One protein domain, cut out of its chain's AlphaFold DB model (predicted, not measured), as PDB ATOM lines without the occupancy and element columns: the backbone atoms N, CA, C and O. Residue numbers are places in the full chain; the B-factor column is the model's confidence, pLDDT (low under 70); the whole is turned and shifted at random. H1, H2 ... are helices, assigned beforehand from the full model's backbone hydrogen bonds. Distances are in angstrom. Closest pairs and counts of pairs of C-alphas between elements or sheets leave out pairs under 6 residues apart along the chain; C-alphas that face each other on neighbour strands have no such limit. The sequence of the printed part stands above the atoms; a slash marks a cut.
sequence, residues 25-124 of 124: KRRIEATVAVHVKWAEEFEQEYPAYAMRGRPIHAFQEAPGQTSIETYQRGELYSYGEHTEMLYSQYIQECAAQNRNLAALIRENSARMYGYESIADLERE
ATOM      1  N   LYS A  25     -30.550  26.368  39.149       96.31
ATOM      2  CA  LYS A  25     -29.644  27.527  39.051       96.31
ATOM      3  C   LYS A  25     -29.427  27.947  37.597       96.31
ATOM      4  O   LYS A  25     -29.599  29.116  37.276       96.31
ATOM      5  N   ARG A  26     -29.125  27.006  36.693       97.88
ATOM      6  CA  ARG A  26     -28.936  27.311  35.261       97.88
ATOM      7  C   ARG A  26     -30.183  27.918  34.622       97.88
ATOM      8  O   ARG A  26     -30.061  28.850  33.834       97.88
ATOM      9  N   ARG A  27     -31.365  27.400  34.963       97.81
ATOM     10  CA  ARG A  27     -32.652  27.913  34.478       97.81
ATOM     11  C   ARG A  27     -32.890  29.352  34.943       97.81
ATOM     12  O   ARG A  27     -33.202  30.208  34.122       97.81
ATOM     13  N   ILE A  28     -32.652  29.621  36.227       97.75
ATOM     14  CA  ILE A  28     -32.751  30.960  36.818       97.75
ATOM     15  C   ILE A  28     -31.778  31.926  36.142       97.75
ATOM     16  O   ILE A  28     -32.203  32.998  35.726       97.75
ATOM     17  N   GLU A  29     -30.505  31.559  35.974       97.94
ATOM     18  CA  GLU A  29     -29.524  32.439  35.321       97.94
ATOM     19  C   GLU A  29     -29.898  32.736  33.860       97.94
ATOM     20  O   GLU A  29     -29.770  33.876  33.416       97.94
ATOM     21  N   ALA A  30     -30.436  31.758  33.123       98.31
ATOM     22  CA  ALA A  30     -30.949  31.988  31.771       98.31
ATOM     23  C   ALA A  30     -32.140  32.965  31.756       98.31
ATOM     24  O   ALA A  30     -32.225  33.828  30.882       98.31
ATOM     25  N   THR A  31     -33.044  32.869  32.730       98.50
ATOM     26  CA  THR A  31     -34.173  33.799  32.892       98.50
ATOM     27  C   THR A  31     -33.702  35.200  33.287       98.50
ATOM     28  O   THR A  31     -34.155  36.187  32.709       98.50
ATOM     29  N   VAL A  32     -32.747  35.316  34.214       98.25
ATOM     30  CA  VAL A  32     -32.143  36.600  34.612       98.25
ATOM     31  C   VAL A  32     -31.458  37.269  33.420       98.25
ATOM     32  O   VAL A  32     -31.644  38.465  33.217       98.25
ATOM     33  N   ALA A  33     -30.741  36.512  32.585       98.31
ATOM     34  CA  ALA A  33     -30.106  37.043  31.381       98.31
ATOM     35  C   ALA A  33     -31.119  37.654  30.392       98.31
ATOM     36  O   ALA A  33     -30.835  38.690  29.792       98.31
ATOM     37  N   VAL A  34     -32.317  37.069  30.255       98.50
ATOM     38  CA  VAL A  34     -33.401  37.656  29.446       98.50
ATOM     39  C   VAL A  34     -33.869  38.985  30.036       98.50
ATOM     40  O   VAL A  34     -34.002  39.962  29.303       98.50
ATOM     41  N   HIS A  35     -34.072  39.055  31.354       98.25
ATOM     42  CA  HIS A  35     -34.461  40.301  32.018       98.25
ATOM     43  C   HIS A  35     -33.405  41.403  31.882       98.25
ATOM     44  O   HIS A  35     -33.768  42.555  31.647       98.25
ATOM     45  N   VAL A  36     -32.121  41.056  32.002       98.06
ATOM     46  CA  VAL A  36     -31.002  41.987  31.790       98.06
ATOM     47  C   VAL A  36     -31.020  42.511  30.360       98.06
ATOM     48  O   VAL A  36     -31.096  43.719  30.171       98.06
ATOM     49  N   LYS A  37     -31.072  41.618  29.364       98.06
ATOM     50  CA  LYS A  37     -31.141  42.007  27.950       98.06
ATOM     51  C   LYS A  37     -32.323  42.939  27.674       98.06
ATOM     52  O   LYS A  37     -32.171  43.959  27.016       98.06
ATOM     53  N   TRP A  38     -33.502  42.616  28.198       98.12
ATOM     54  CA  TRP A  38     -34.683  43.463  28.043       98.12
ATOM     55  C   TRP A  38     -34.542  44.834  28.700       98.12
ATOM     56  O   TRP A  38     -35.098  45.804  28.188       98.12
ATOM     57  N   ALA A  39     -33.843  44.923  29.833       97.06
ATOM     58  CA  ALA A  39     -33.561  46.194  30.482       97.06
ATOM     59  C   ALA A  39     -32.559  47.033  29.675       97.06
ATOM     60  O   ALA A  39     -32.761  48.236  29.562       97.06
ATOM     61  N   GLU A  40     -31.541  46.406  29.078       97.25
ATOM     62  CA  GLU A  40     -30.568  47.072  28.198       97.25
ATOM     63  C   GLU A  40     -31.231  47.594  26.918       97.25
ATOM     64  O   GLU A  40     -31.049  48.752  26.556       97.25
ATOM     65  N   GLU A  41     -32.057  46.770  26.264       96.88
ATOM     66  CA  GLU A  41     -32.848  47.184  25.097       96.88
ATOM     67  C   GLU A  41     -33.771  48.362  25.440       96.88
ATOM     68  O   GLU A  41     -33.876  49.320  24.678       96.88
ATOM     69  N   PHE A  42     -34.407  48.314  26.614       95.69
ATOM     70  CA  PHE A  42     -35.278  49.386  27.083       95.69
ATOM     71  C   PHE A  42     -34.508  50.678  27.394       95.69
ATOM     72  O   PHE A  42     -34.963  51.754  27.025       95.69
ATOM     73  N   GLU A  43     -33.352  50.591  28.057       96.12
ATOM     74  CA  GLU A  43     -32.493  51.749  28.344       96.12
ATOM     75  C   GLU A  43     -31.951  52.389  27.063       96.12
ATOM     76  O   GLU A  43     -31.856  53.611  26.981       96.12
ATOM     77  N   GLN A  44     -31.647  51.582  26.044       95.94
ATOM     78  CA  GLN A  44     -31.225  52.091  24.743       95.94
ATOM     79  C   GLN A  44     -32.332  52.898  24.046       95.94
ATOM     80  O   GLN A  44     -32.032  53.877  23.361       95.94
ATOM     81  N   GLU A  45     -33.593  52.487  24.190       94.69
ATOM     82  CA  GLU A  45     -34.741  53.142  23.553       94.69
ATOM     83  C   GLU A  45     -35.268  54.342  24.364       94.69
ATOM     84  O   GLU A  45     -35.642  55.356  23.776       94.69
ATOM     85  N   TYR A  46     -35.248  54.254  25.700       95.19
ATOM     86  CA  TYR A  46     -35.804  55.246  26.633       95.19
ATOM     87  C   TYR A  46     -34.829  55.560  27.792       95.19
ATOM     88  O   TYR A  46     -35.090  55.199  28.951       95.19
ATOM     89  N   PRO A  47     -33.668  56.185  27.515       95.06
ATOM     90  CA  PRO A  47     -32.606  56.385  28.504       95.06
ATOM     91  C   PRO A  47     -32.998  57.300  29.677       95.06
ATOM     92  O   PRO A  47     -32.640  57.010  30.823       95.06
ATOM     93  N   ALA A  48     -33.741  58.387  29.440       93.50
ATOM     94  CA  ALA A  48     -34.165  59.314  30.493       93.50
ATOM     95  C   ALA A  48     -35.230  58.696  31.409       93.50
ATOM     96  O   ALA A  48     -35.313  59.001  32.602       93.50
ATOM     97  N   TYR A  49     -36.056  57.790  30.896       92.19
ATOM     98  CA  TYR A  49     -36.952  56.990  31.713       92.19
ATOM     99  C   TYR A  49     -36.165  55.945  32.505       92.19
ATOM    100  O   TYR A  49     -36.342  55.811  33.720       92.19
ATOM    101  N   ALA A  50     -35.279  55.206  31.835       93.00
ATOM    102  CA  ALA A  50     -34.519  54.117  32.436       93.00
ATOM    103  C   ALA A  50     -33.619  54.585  33.592       93.00
ATOM    104  O   ALA A  50     -33.568  53.903  34.618       93.00
ATOM    105  N   MET A  51     -33.014  55.778  33.502       90.88
ATOM    106  CA  MET A  51     -32.143  56.327  34.557       90.88
ATOM    107  C   MET A  51     -32.850  56.538  35.909       90.88
ATOM    108  O   MET A  51     -32.194  56.625  36.945       90.88
ATOM    109  N   ARG A  52     -34.189  56.638  35.915       89.31
ATOM    110  CA  ARG A  52     -35.007  56.766  37.136       89.31
ATOM    111  C   ARG A  52     -35.220  55.412  37.830       89.31
ATOM    112  O   ARG A  52     -35.740  55.357  38.945       89.31
ATOM    113  N   GLY A  53     -34.865  54.321  37.153       89.38
ATOM    114  CA  GLY A  53     -34.983  52.951  37.625       89.38
ATOM    115  C   GLY A  53     -33.800  52.480  38.472       89.38
ATOM    116  O   GLY A  53     -33.017  53.252  39.021       89.38
ATOM    117  N   ARG A  54     -33.701  51.158  38.607       92.94
ATOM    118  CA  ARG A  54     -32.582  50.484  39.273       92.94
ATOM    119  C   ARG A  54     -31.446  50.253  38.271       92.94
ATOM    120  O   ARG A  54     -31.750  50.059  37.095       92.94
ATOM    121  N   PRO A  55     -30.181  50.179  38.727       95.75
ATOM    122  CA  PRO A  55     -29.085  49.714  37.881       95.75
ATOM    123  C   PRO A  55     -29.402  48.344  37.268       95.75
ATOM    124  O   PRO A  55     -30.106  47.533  37.876       95.75
ATOM    125  N   ILE A  56     -28.889  48.068  36.072       96.94
ATOM    126  CA  ILE A  56     -29.178  46.818  35.362       96.94
ATOM    127  C   ILE A  56     -28.329  45.681  35.939       96.94
ATOM    128  O   ILE A  56     -28.866  44.640  36.323       96.94
ATOM    129  N   HIS A  57     -27.023  45.917  36.057       96.56
ATOM    130  CA  HIS A  57     -26.012  44.917  36.393       96.56
ATOM    131  C   HIS A  57     -25.547  45.005  37.843       96.56
ATOM    132  O   HIS A  57     -25.461  46.090  38.421       96.56
ATOM    133  N   ALA A  58     -25.132  43.871  38.413       92.50
ATOM    134  CA  ALA A  58     -24.645  43.816  39.791       92.50
ATOM    135  C   ALA A  58     -23.404  44.696  40.048       92.50
ATOM    136  O   ALA A  58     -23.232  45.216  41.147       92.50
ATOM    137  N   PHE A  59     -22.538  44.911  39.049       93.31
ATOM    138  CA  PHE A  59     -21.353  45.770  39.211       93.31
ATOM    139  C   PHE A  59     -21.685  47.271  39.296       93.31
ATOM    140  O   PHE A  59     -20.815  48.065  39.643       93.31
ATOM    141  N   GLN A  60     -22.922  47.657  38.967       94.00
ATOM    142  CA  GLN A  60     -23.426  49.031  39.057       94.00
ATOM    143  C   GLN A  60     -24.119  49.305  40.405       94.00
ATOM    144  O   GLN A  60     -24.651  50.393  40.612       94.00
ATOM    145  N   GLU A  61     -24.171  48.321  41.308       91.50
ATOM    146  CA  GLU A  61     -24.842  48.458  42.599       91.50
ATOM    147  C   GLU A  61     -24.141  49.457  43.525       91.50
ATOM    148  O   GLU A  61     -22.916  49.569  43.571       91.50
ATOM    149  N   ALA A  62     -24.954  50.143  44.323       88.69
ATOM    150  CA  ALA A  62     -24.523  51.070  45.360       88.69
ATOM    151  C   ALA A  62     -25.331  50.815  46.646       88.69
ATOM    152  O   ALA A  62     -26.371  50.149  46.601       88.69
ATOM    153  N   PRO A  63     -24.904  51.323  47.818       85.50
ATOM    154  CA  PRO A  63     -25.673  51.176  49.053       85.50
ATOM    155  C   PRO A  63     -27.130  51.642  48.887       85.50
ATOM    156  O   PRO A  63     -27.390  52.786  48.527       85.50
ATOM    157  N   GLY A  64     -28.088  50.742  49.134       84.25
ATOM    158  CA  GLY A  64     -29.524  51.002  48.946       84.25
ATOM    159  C   GLY A  64     -30.040  50.837  47.508       84.25
ATOM    160  O   GLY A  64     -31.248  50.907  47.287       84.25
ATOM    161  N   GLN A  65     -29.165  50.559  46.539       89.25
ATOM    162  CA  GLN A  65     -29.502  50.349  45.131       89.25
ATOM    163  C   GLN A  65     -29.134  48.931  44.688       89.25
ATOM    164  O   GLN A  65     -28.007  48.647  44.294       89.25
ATOM    165  N   THR A  66     -30.117  48.033  44.738       90.75
ATOM    166  CA  THR A  66     -30.007  46.675  44.184       90.75
ATOM    167  C   THR A  66     -30.298  46.686  42.690       90.75
ATOM    168  O   THR A  66     -31.292  47.292  42.277       90.75
ATOM    169  N   SER A  67     -29.469  45.989  41.911       95.06
ATOM    170  CA  SER A  67     -29.632  45.869  40.463       95.06
ATOM    171  C   SER A  67     -30.827  44.998  40.072       95.06
ATOM    172  O   SER A  67     -31.302  44.180  40.868       95.06
ATOM    173  N   ILE A  68     -31.297  45.149  38.833       95.38
ATOM    174  CA  ILE A  68     -32.297  44.260  38.224       95.38
ATOM    175  C   ILE A  68     -31.796  42.814  38.276       95.38
ATOM    176  O   ILE A  68     -32.526  41.931  38.720       95.38
ATOM    177  N   GLU A  69     -30.536  42.586  37.908       95.00
ATOM    178  CA  GLU A  69     -29.904  41.267  37.916       95.00
ATOM    179  C   GLU A  69     -29.961  40.591  39.301       95.00
ATOM    180  O   GLU A  69     -30.400  39.444  39.442       95.00
ATOM    181  N   THR A  70     -29.546  41.297  40.357       93.38
ATOM    182  CA  THR A  70     -29.552  40.757  41.726       93.38
ATOM    183  C   THR A  70     -30.963  40.586  42.267       93.38
ATOM    184  O   THR A  70     -31.238  39.584  42.938       93.38
ATOM    185  N   TYR A  71     -31.857  41.540  41.995       93.31
ATOM    186  CA  TYR A  71     -33.237  41.479  42.463       93.31
ATOM    187  C   TYR A  71     -33.976  40.296  41.832       93.31
ATOM    188  O   TYR A  71     -34.517  39.468  42.563       93.31
ATOM    189  N   GLN A  72     -33.906  40.156  40.504       95.62
ATOM    190  CA  GLN A  72     -34.580  39.082  39.772       95.62
ATOM    191  C   GLN A  72     -34.089  37.707  40.222       95.62
ATOM    192  O   GLN A  72     -34.882  36.797  40.457       95.62
ATOM    193  N   ARG A  73     -32.775  37.560  40.412       94.94
ATOM    194  CA  ARG A  73     -32.183  36.332  40.945       94.94
ATOM    195  C   ARG A  73     -32.698  36.020  42.352       94.94
ATOM    196  O   ARG A  73     -33.035  34.877  42.649       94.94
ATOM    197  N   GLY A  74     -32.763  37.027  43.224       92.38
ATOM    198  CA  GLY A  74     -33.289  36.881  44.582       92.38
ATOM    199  C   GLY A  74     -34.754  36.449  44.606       92.38
ATOM    200  O   GLY A  74     -35.104  35.537  45.353       92.38
ATOM    201  N   GLU A  75     -35.581  37.058  43.759       93.69
ATOM    202  CA  GLU A  75     -36.994  36.720  43.603       93.69
ATOM    203  C   GLU A  75     -37.169  35.262  43.142       93.69
ATOM    204  O   GLU A  75     -37.834  34.471  43.812       93.69
ATOM    205  N   LEU A  76     -36.470  34.848  42.080       96.06
ATOM    206  CA  LEU A  76     -36.561  33.487  41.533       96.06
ATOM    207  C   LEU A  76     -36.059  32.397  42.494       96.06
ATOM    208  O   LEU A  76     -36.604  31.287  42.525       96.06
ATOM    209  N   TYR A  77     -35.047  32.702  43.310       93.12
ATOM    210  CA  TYR A  77     -34.599  31.791  44.365       93.12
ATOM    211  C   TYR A  77     -35.588  31.682  45.531       93.12
ATOM    212  O   TYR A  77     -35.575  30.670  46.230       93.12
ATOM    213  N   SER A  78     -36.462  32.673  45.731       91.75
ATOM    214  CA  SER A  78     -37.481  32.649  46.789       91.75
ATOM    215  C   SER A  78     -38.758  31.895  46.402       91.75
ATOM    216  O   SER A  78     -39.508  31.457  47.274       91.75
ATOM    217  N   TYR A  79     -38.999  31.694  45.105       94.88
ATOM    218  CA  TYR A  79     -40.125  30.902  44.617       94.88
ATOM    219  C   TYR A  79     -39.976  29.408  44.930       94.88
ATOM    220  O   TYR A  79     -38.873  28.864  45.024       94.88
ATOM    221  N   GLY A  80     -41.112  28.714  45.039       94.62
ATOM    222  CA  GLY A  80     -41.135  27.254  44.944       94.62
ATOM    223  C   GLY A  80     -40.687  26.805  43.550       94.62
ATOM    224  O   GLY A  80     -40.938  27.500  42.568       94.62
ATOM    225  N   GLU A  81     -40.040  25.641  43.450       94.56
ATOM    226  CA  GLU A  81     -39.441  25.167  42.190       94.56
ATOM    227  C   GLU A  81     -40.451  25.070  41.039       94.56
ATOM    228  O   GLU A  81     -40.148  25.483  39.925       94.56
ATOM    229  N   HIS A  82     -41.678  24.610  41.303       96.38
ATOM    230  CA  HIS A  82     -42.710  24.534  40.268       96.38
ATOM    231  C   HIS A  82     -43.084  25.916  39.701       96.38
ATOM    232  O   HIS A  82     -43.174  26.082  38.486       96.38
ATOM    233  N   THR A  83     -43.256  26.916  40.569       97.75
ATOM    234  CA  THR A  83     -43.568  28.295  40.163       97.75
ATOM    235  C   THR A  83     -42.404  28.929  39.412       97.75
ATOM    236  O   THR A  83     -42.621  29.557  38.381       97.75
ATOM    237  N   GLU A  84     -41.175  28.739  39.901       97.50
ATOM    238  CA  GLU A  84     -39.964  29.197  39.212       97.50
ATOM    239  C   GLU A  84     -39.880  28.609  37.803       97.50
ATOM    240  O   GLU A  84     -39.688  29.357  36.851       97.50
ATOM    241  N   MET A  85     -40.092  27.301  37.654       97.94
ATOM    242  CA  MET A  85     -40.034  26.622  36.362       97.94
ATOM    243  C   MET A  85     -41.064  27.178  35.372       97.94
ATOM    244  O   MET A  85     -40.704  27.487  34.236       97.94
ATOM    245  N   LEU A  86     -42.325  27.328  35.795       98.56
ATOM    246  CA  LEU A  86     -43.391  27.885  34.955       98.56
ATOM    247  C   LEU A  86     -43.101  29.334  34.555       98.56
ATOM    248  O   LEU A  86     -43.293  29.708  33.398       98.56
ATOM    249  N   TYR A  87     -42.611  30.144  35.495       98.44
ATOM    250  CA  TYR A  87     -42.234  31.525  35.218       98.44
ATOM    251  C   TYR A  87     -41.071  31.596  34.226       98.44
ATOM    252  O   TYR A  87     -41.170  32.278  33.211       98.44
ATOM    253  N   SER A  88     -39.998  30.842  34.470       98.25
ATOM    254  CA  SER A  88     -38.846  30.767  33.575       98.25
ATOM    255  C   SER A  88     -39.260  30.334  32.167       98.25
ATOM    256  O   SER A  88     -38.861  30.974  31.198       98.25
ATOM    257  N   GLN A  89     -40.123  29.320  32.032       98.38
ATOM    258  CA  GLN A  89     -40.676  28.916  30.737       98.38
ATOM    259  C   GLN A  89     -41.410  30.074  30.045       98.38
ATOM    260  O   GLN A  89     -41.131  30.367  28.884       98.38
ATOM    261  N   TYR A  90     -42.298  30.764  30.760       98.50
ATOM    262  CA  TYR A  90     -43.045  31.897  30.218       98.50
ATOM    263  C   TYR A  90     -42.128  33.033  29.736       98.50
ATOM    264  O   TYR A  90     -42.331  33.580  28.651       98.50
ATOM    265  N   ILE A  91     -41.076  33.356  30.494       98.38
ATOM    266  CA  ILE A  91     -40.090  34.367  30.091       98.38
ATOM    267  C   ILE A  91     -39.376  33.962  28.796       98.38
ATOM    268  O   ILE A  91     -39.241  34.791  27.894       98.38
ATOM    269  N   GLN A  92     -38.977  32.694  28.661       98.06
ATOM    270  CA  GLN A  92     -38.352  32.200  27.430       98.06
ATOM    271  C   GLN A  92     -39.321  32.234  26.236       98.06
ATOM    272  O   GLN A  92     -38.928  32.627  25.138       98.06
ATOM    273  N   GLU A  93     -40.594  31.883  26.434       98.31
ATOM    274  CA  GLU A  93     -41.630  31.981  25.395       98.31
ATOM    275  C   GLU A  93     -41.837  33.429  24.932       98.31
ATOM    276  O   GLU A  93     -41.903  33.698  23.730       98.31
ATOM    277  N   CYS A  94     -41.886  34.384  25.865       98.31
ATOM    278  CA  CYS A  94     -41.947  35.807  25.541       98.31
ATOM    279  C   CYS A  94     -40.709  36.271  24.766       98.31
ATOM    280  O   CYS A  94     -40.851  36.962  23.754       98.31
ATOM    281  N   ALA A  95     -39.511  35.857  25.185       97.25
ATOM    282  CA  ALA A  95     -38.272  36.187  24.486       97.25
ATOM    283  C   ALA A  95     -38.261  35.630  23.052       97.25
ATOM    284  O   ALA A  95     -37.934  36.360  22.118       97.25
ATOM    285  N   ALA A  96     -38.702  34.384  22.856       97.62
ATOM    286  CA  ALA A  96     -38.818  33.758  21.538       97.62
ATOM    287  C   ALA A  96     -39.829  34.472  20.617       97.62
ATOM    288  O   ALA A  96     -39.683  34.453  19.396       97.62
ATOM    289  N   GLN A  97     -40.836  35.130  21.195       97.69
ATOM    290  CA  GLN A  97     -41.820  35.944  20.477       97.69
ATOM    291  C   GLN A  97     -41.377  37.407  20.285       97.69
ATOM    292  O   GLN A  97     -42.176  38.214  19.815       97.69
ATOM    293  N   ASN A  98     -40.141  37.773  20.656       95.88
ATOM    294  CA  ASN A  98     -39.647  39.159  20.694       95.88
ATOM    295  C   ASN A  98     -40.535  40.099  21.533       95.88
ATOM    296  O   ASN A  98     -40.714  41.272  21.214       95.88
ATOM    297  N   ARG A  99     -41.120  39.582  22.618       96.88
ATOM    298  CA  ARG A  99     -41.974  40.346  23.532       96.88
ATOM    299  C   ARG A  99     -41.189  40.737  24.774       96.88
ATOM    300  O   ARG A  99     -41.108  39.961  25.721       96.88
ATOM    301  N   ASN A 100     -40.660  41.957  24.782       96.06
ATOM    302  CA  ASN A 100     -40.004  42.537  25.949       96.06
ATOM    303  C   ASN A 100     -41.049  42.921  27.013       96.06
ATOM    304  O   ASN A 100     -41.700  43.965  26.931       96.06
ATOM    305  N   LEU A 101     -41.227  42.064  28.024       95.50
ATOM    306  CA  LEU A 101     -42.194  42.315  29.099       95.50
ATOM    307  C   LEU A 101     -41.842  43.560  29.922       95.50
ATOM    308  O   LEU A 101     -42.746  44.249  30.391       95.50
ATOM    309  N   ALA A 102     -40.555  43.877  30.073       92.19
ATOM    310  CA  ALA A 102     -40.111  45.041  30.831       92.19
ATOM    311  C   ALA A 102     -40.578  46.355  30.173       92.19
ATOM    312  O   ALA A 102     -40.993  47.278  30.878       92.19
ATOM    313  N   ALA A 103     -40.562  46.424  28.840       94.31
ATOM    314  CA  ALA A 103     -41.113  47.541  28.076       94.31
ATOM    315  C   ALA A 103     -42.651  47.548  28.118       94.31
ATOM    316  O   ALA A 103     -43.256  48.567  28.439       94.31
ATOM    317  N   LEU A 104     -43.297  46.395  27.892       95.75
ATOM    318  CA  LEU A 104     -44.764  46.282  27.888       95.75
ATOM    319  C   LEU A 104     -45.401  46.703  29.219       95.75
ATOM    320  O   LEU A 104     -46.431  47.376  29.230       95.75
ATOM    321  N   ILE A 105     -44.800  46.321  30.350       94.44
ATOM    322  CA  ILE A 105     -45.283  46.720  31.678       94.44
ATOM    323  C   ILE A 105     -45.192  48.240  31.843       94.44
ATOM    324  O   ILE A 105     -46.140  48.857  32.332       94.44
ATOM    325  N   ARG A 106     -44.086  48.857  31.414       93.75
ATOM    326  CA  ARG A 106     -43.907  50.314  31.492       93.75
ATOM    327  C   ARG A 106     -44.848  51.064  30.556       93.75
ATOM    328  O   ARG A 106     -45.395  52.073  30.976       93.75
ATOM    329  N   GLU A 107     -45.126  50.537  29.366       95.06
ATOM    330  CA  GLU A 107     -46.082  51.121  28.409       95.06
ATOM    331  C   GLU A 107     -47.494  51.111  28.980       95.06
ATOM    332  O   GLU A 107     -48.188  52.126  28.986       95.06
ATOM    333  N   ASN A 108     -47.900  49.984  29.559       95.56
ATOM    334  CA  ASN A 108     -49.176  49.908  30.257       95.56
ATOM    335  C   ASN A 108     -49.217  50.854  31.467       95.56
ATOM    336  O   ASN A 108     -50.244  51.482  31.711       95.56
ATOM    337  N   SER A 109     -48.105  50.993  32.196       93.50
ATOM    338  CA  SER A 109     -48.018  51.900  33.347       93.50
ATOM    339  C   SER A 109     -48.122  53.367  32.921       93.50
ATOM    340  O   SER A 109     -48.870  54.117  33.537       93.50
ATOM    341  N   ALA A 110     -47.441  53.766  31.845       92.94
ATOM    342  CA  ALA A 110     -47.527  55.101  31.256       92.94
ATOM    343  C   ALA A 110     -48.980  55.487  30.961       92.94
ATOM    344  O   ALA A 110     -49.467  56.517  31.431       92.94
ATOM    345  N   ARG A 111     -49.706  54.588  30.287       94.94
ATOM    346  CA  ARG A 111     -51.130  54.769  29.978       94.94
ATOM    347  C   ARG A 111     -51.997  54.870  31.226       94.94
ATOM    348  O   ARG A 111     -52.908  55.691  31.270       94.94
ATOM    349  N   MET A 112     -51.708  54.081  32.261       94.81
ATOM    350  CA  MET A 112     -52.414  54.180  33.546       94.81
ATOM    351  C   MET A 112     -52.169  55.516  34.258       94.81
ATOM    352  O   MET A 112     -53.065  55.997  34.947       94.81
ATOM    353  N   TYR A 113     -50.998  56.131  34.075       92.06
ATOM    354  CA  TYR A 113     -50.684  57.463  34.600       92.06
ATOM    355  C   TYR A 113     -51.225  58.617  33.738       92.06
ATOM    356  O   TYR A 113     -51.077  59.773  34.123       92.06
ATOM    357  N   GLY A 114     -51.895  58.321  32.618       94.06
ATOM    358  CA  GLY A 114     -52.524  59.317  31.745       94.06
ATOM    359  C   GLY A 114     -51.660  59.796  30.576       94.06
ATOM    360  O   GLY A 114     -52.078  60.703  29.863       94.06
ATOM    361  N   TYR A 115     -50.493  59.188  30.359       93.38
ATOM    362  CA  TYR A 115     -49.659  59.430  29.178       93.38
ATOM    363  C   TYR A 115     -50.161  58.609  27.981       93.38
ATOM    364  O   TYR A 115     -50.752  57.544  28.170       93.38
ATOM    365  N   GLU A 116     -49.925  59.055  26.744       92.69
ATOM    366  CA  GLU A 116     -50.324  58.269  25.564       92.69
ATOM    367  C   GLU A 116     -49.368  57.082  25.338       92.69
ATOM    368  O   GLU A 116     -49.797  56.008  24.905       92.69
ATOM    369  N   SER A 117     -48.086  57.254  25.680       93.31
ATOM    370  CA  SER A 117     -47.006  56.280  25.476       93.31
ATOM    371  C   SER A 117     -45.813  56.496  26.423       93.31
ATOM    372  O   SER A 117     -45.688  57.550  27.052       93.31
ATOM    373  N   ILE A 118     -44.873  55.539  26.491       93.12
ATOM    374  CA  ILE A 118     -43.570  55.769  27.163       93.12
ATOM    375  C   ILE A 118     -42.802  56.920  26.500       93.12
ATOM    376  O   ILE A 118     -42.111  57.666  27.188       93.12
ATOM    377  N   ALA A 119     -42.943  57.107  25.185       92.12
ATOM    378  CA  ALA A 119     -42.263  58.182  24.468       92.12
ATOM    379  C   ALA A 119     -42.685  59.583  24.949       92.12
ATOM    380  O   ALA A 119     -41.907  60.525  24.824       92.12
ATOM    381  N   ASP A 120     -43.888  59.738  25.512       90.81
ATOM    382  CA  ASP A 120     -44.292  60.993  26.158       90.81
ATOM    383  C   ASP A 120     -43.521  61.224  27.453       90.81
ATOM    384  O   ASP A 120     -42.958  62.296  27.643       90.81
ATOM    385  N   LEU A 121     -43.431  60.192  28.294       87.19
ATOM    386  CA  LEU A 121     -42.680  60.219  29.551       87.19
ATOM    387  C   LEU A 121     -41.176  60.430  29.355       87.19
ATOM    388  O   LEU A 121     -40.527  61.038  30.196       87.19
ATOM    389  N   GLU A 122     -40.611  59.913  28.266       90.75
ATOM    390  CA  GLU A 122     -39.197  60.105  27.925       90.75
ATOM    391  C   GLU A 122     -38.870  61.574  27.601       90.75
ATOM    392  O   GLU A 122     -37.733  62.006  27.782       90.75
ATOM    393  N   ARG A 123     -39.855  62.350  27.128       88.12
ATOM    394  CA  ARG A 123     -39.686  63.762  26.742       88.12
ATOM    395  C   ARG A 123     -39.817  64.750  27.906       88.12
ATOM    396  O   ARG A 123     -39.517  65.928  27.699       88.12
ATOM    397  N   GLU A 124     -40.268  64.295  29.075       77.31
ATOM    398  CA  GLU A 124     -40.389  65.088  30.312       77.31
ATOM    399  C   GLU A 124     -39.134  65.012  31.193       77.31
ATOM    400  O   GLU A 124     -38.658  66.092  31.610       77.31
TER     401      GLU A 124
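What this domain is: This is residues 25 to 124 of the 124 residues of an uncharacterized protein of Clostridium sp. D5 (UniProt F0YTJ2). One long helix, H1, is the spine of this domain: H3 and H4 pack on its first part, H5 starts beside its later part and slants away, and the short helices H2 and H6 meet each other beyond its far end. From H2 a long loop, residues 51 to 67, swings out and leads back to H3. The printed part has 100 residues with six named helices, H1 to H6 in order along the chain, and no named strand; its class is all helix. It is compact, with a radius of gyration of the C-alphas of 14.3 A and spans of 41 by 34 by 21 A.

How they stand to each other: Begin at the hub, H1, residues 25 to 45, which touches four other helices. Look at its residues 28 to 36 to find where it touches H3, residues 68 to 78: the closest C-alphas, of Val 32 and Glu 69, are 6.1 A apart, and the two run opposite ways at a shallow tilt of 32 degrees. With residues 27 to 34 H1 touches H4, residues 81 to 96, closest at the C-alphas of Thr 31 and Ser 88, 5.6 A; they run the same way at a steep tilt of 40 degrees. With residues 35 to 42 it touches residues 101 to 103 of H5, residues 101 to 112, closest at the C-alphas of Phe 42 and Ala 103, 6.2 A, at a steep tilt of 50 degrees, the same way. The packing is mostly crossed, only just, with 1 of these 3 pairs at a shallow tilt. H1 and H2, residues 47 to 50, only just touch, with 3 pairs of C-alphas within 8 A, and touch only at the corner; the closest are Glu 43 and Ala 50, 5.1 A. H6, residues 118 to 122, touches H2 at the C-alphas of Tyr 49 and Glu 122, their closest, 5.4 A. H6 also touches H5, closest at the C-alphas of Glu 107 and Ile 118, 5.4 A. H3 and H4 are close but not clearly touching, while H1 and H6 are apart. In H1, H3, H4 and H6 every O i to N i+4 pair is within hydrogen-bond range, in H5 7 of 8 are, and H2 is too short for such a pair.

Where its parts are: Find C-alpha 25 at (-29.644, 27.527, 39.051); from there H1 runs 30.4 A to C-alpha 45 at (-34.741, 53.142, 23.553). H2 measures 4.9 A, H3 15.3 A, H4 22.4 A and H5 16.3 A. H6 covers 6.2 A and ends at C-alpha 122, (-39.197, 60.105, 27.925).

The domain as a whole: The two C-alphas farthest apart, of His 82 and Glu 124, are 41.8 A from each other. The printed part has no cut and ends at the chain's last residue, 124. The link from H2 to H3 is long, with 17 residues; the other links are tight. The mean pLDDT of the printed part is 94.6, and no printed residue is under 70.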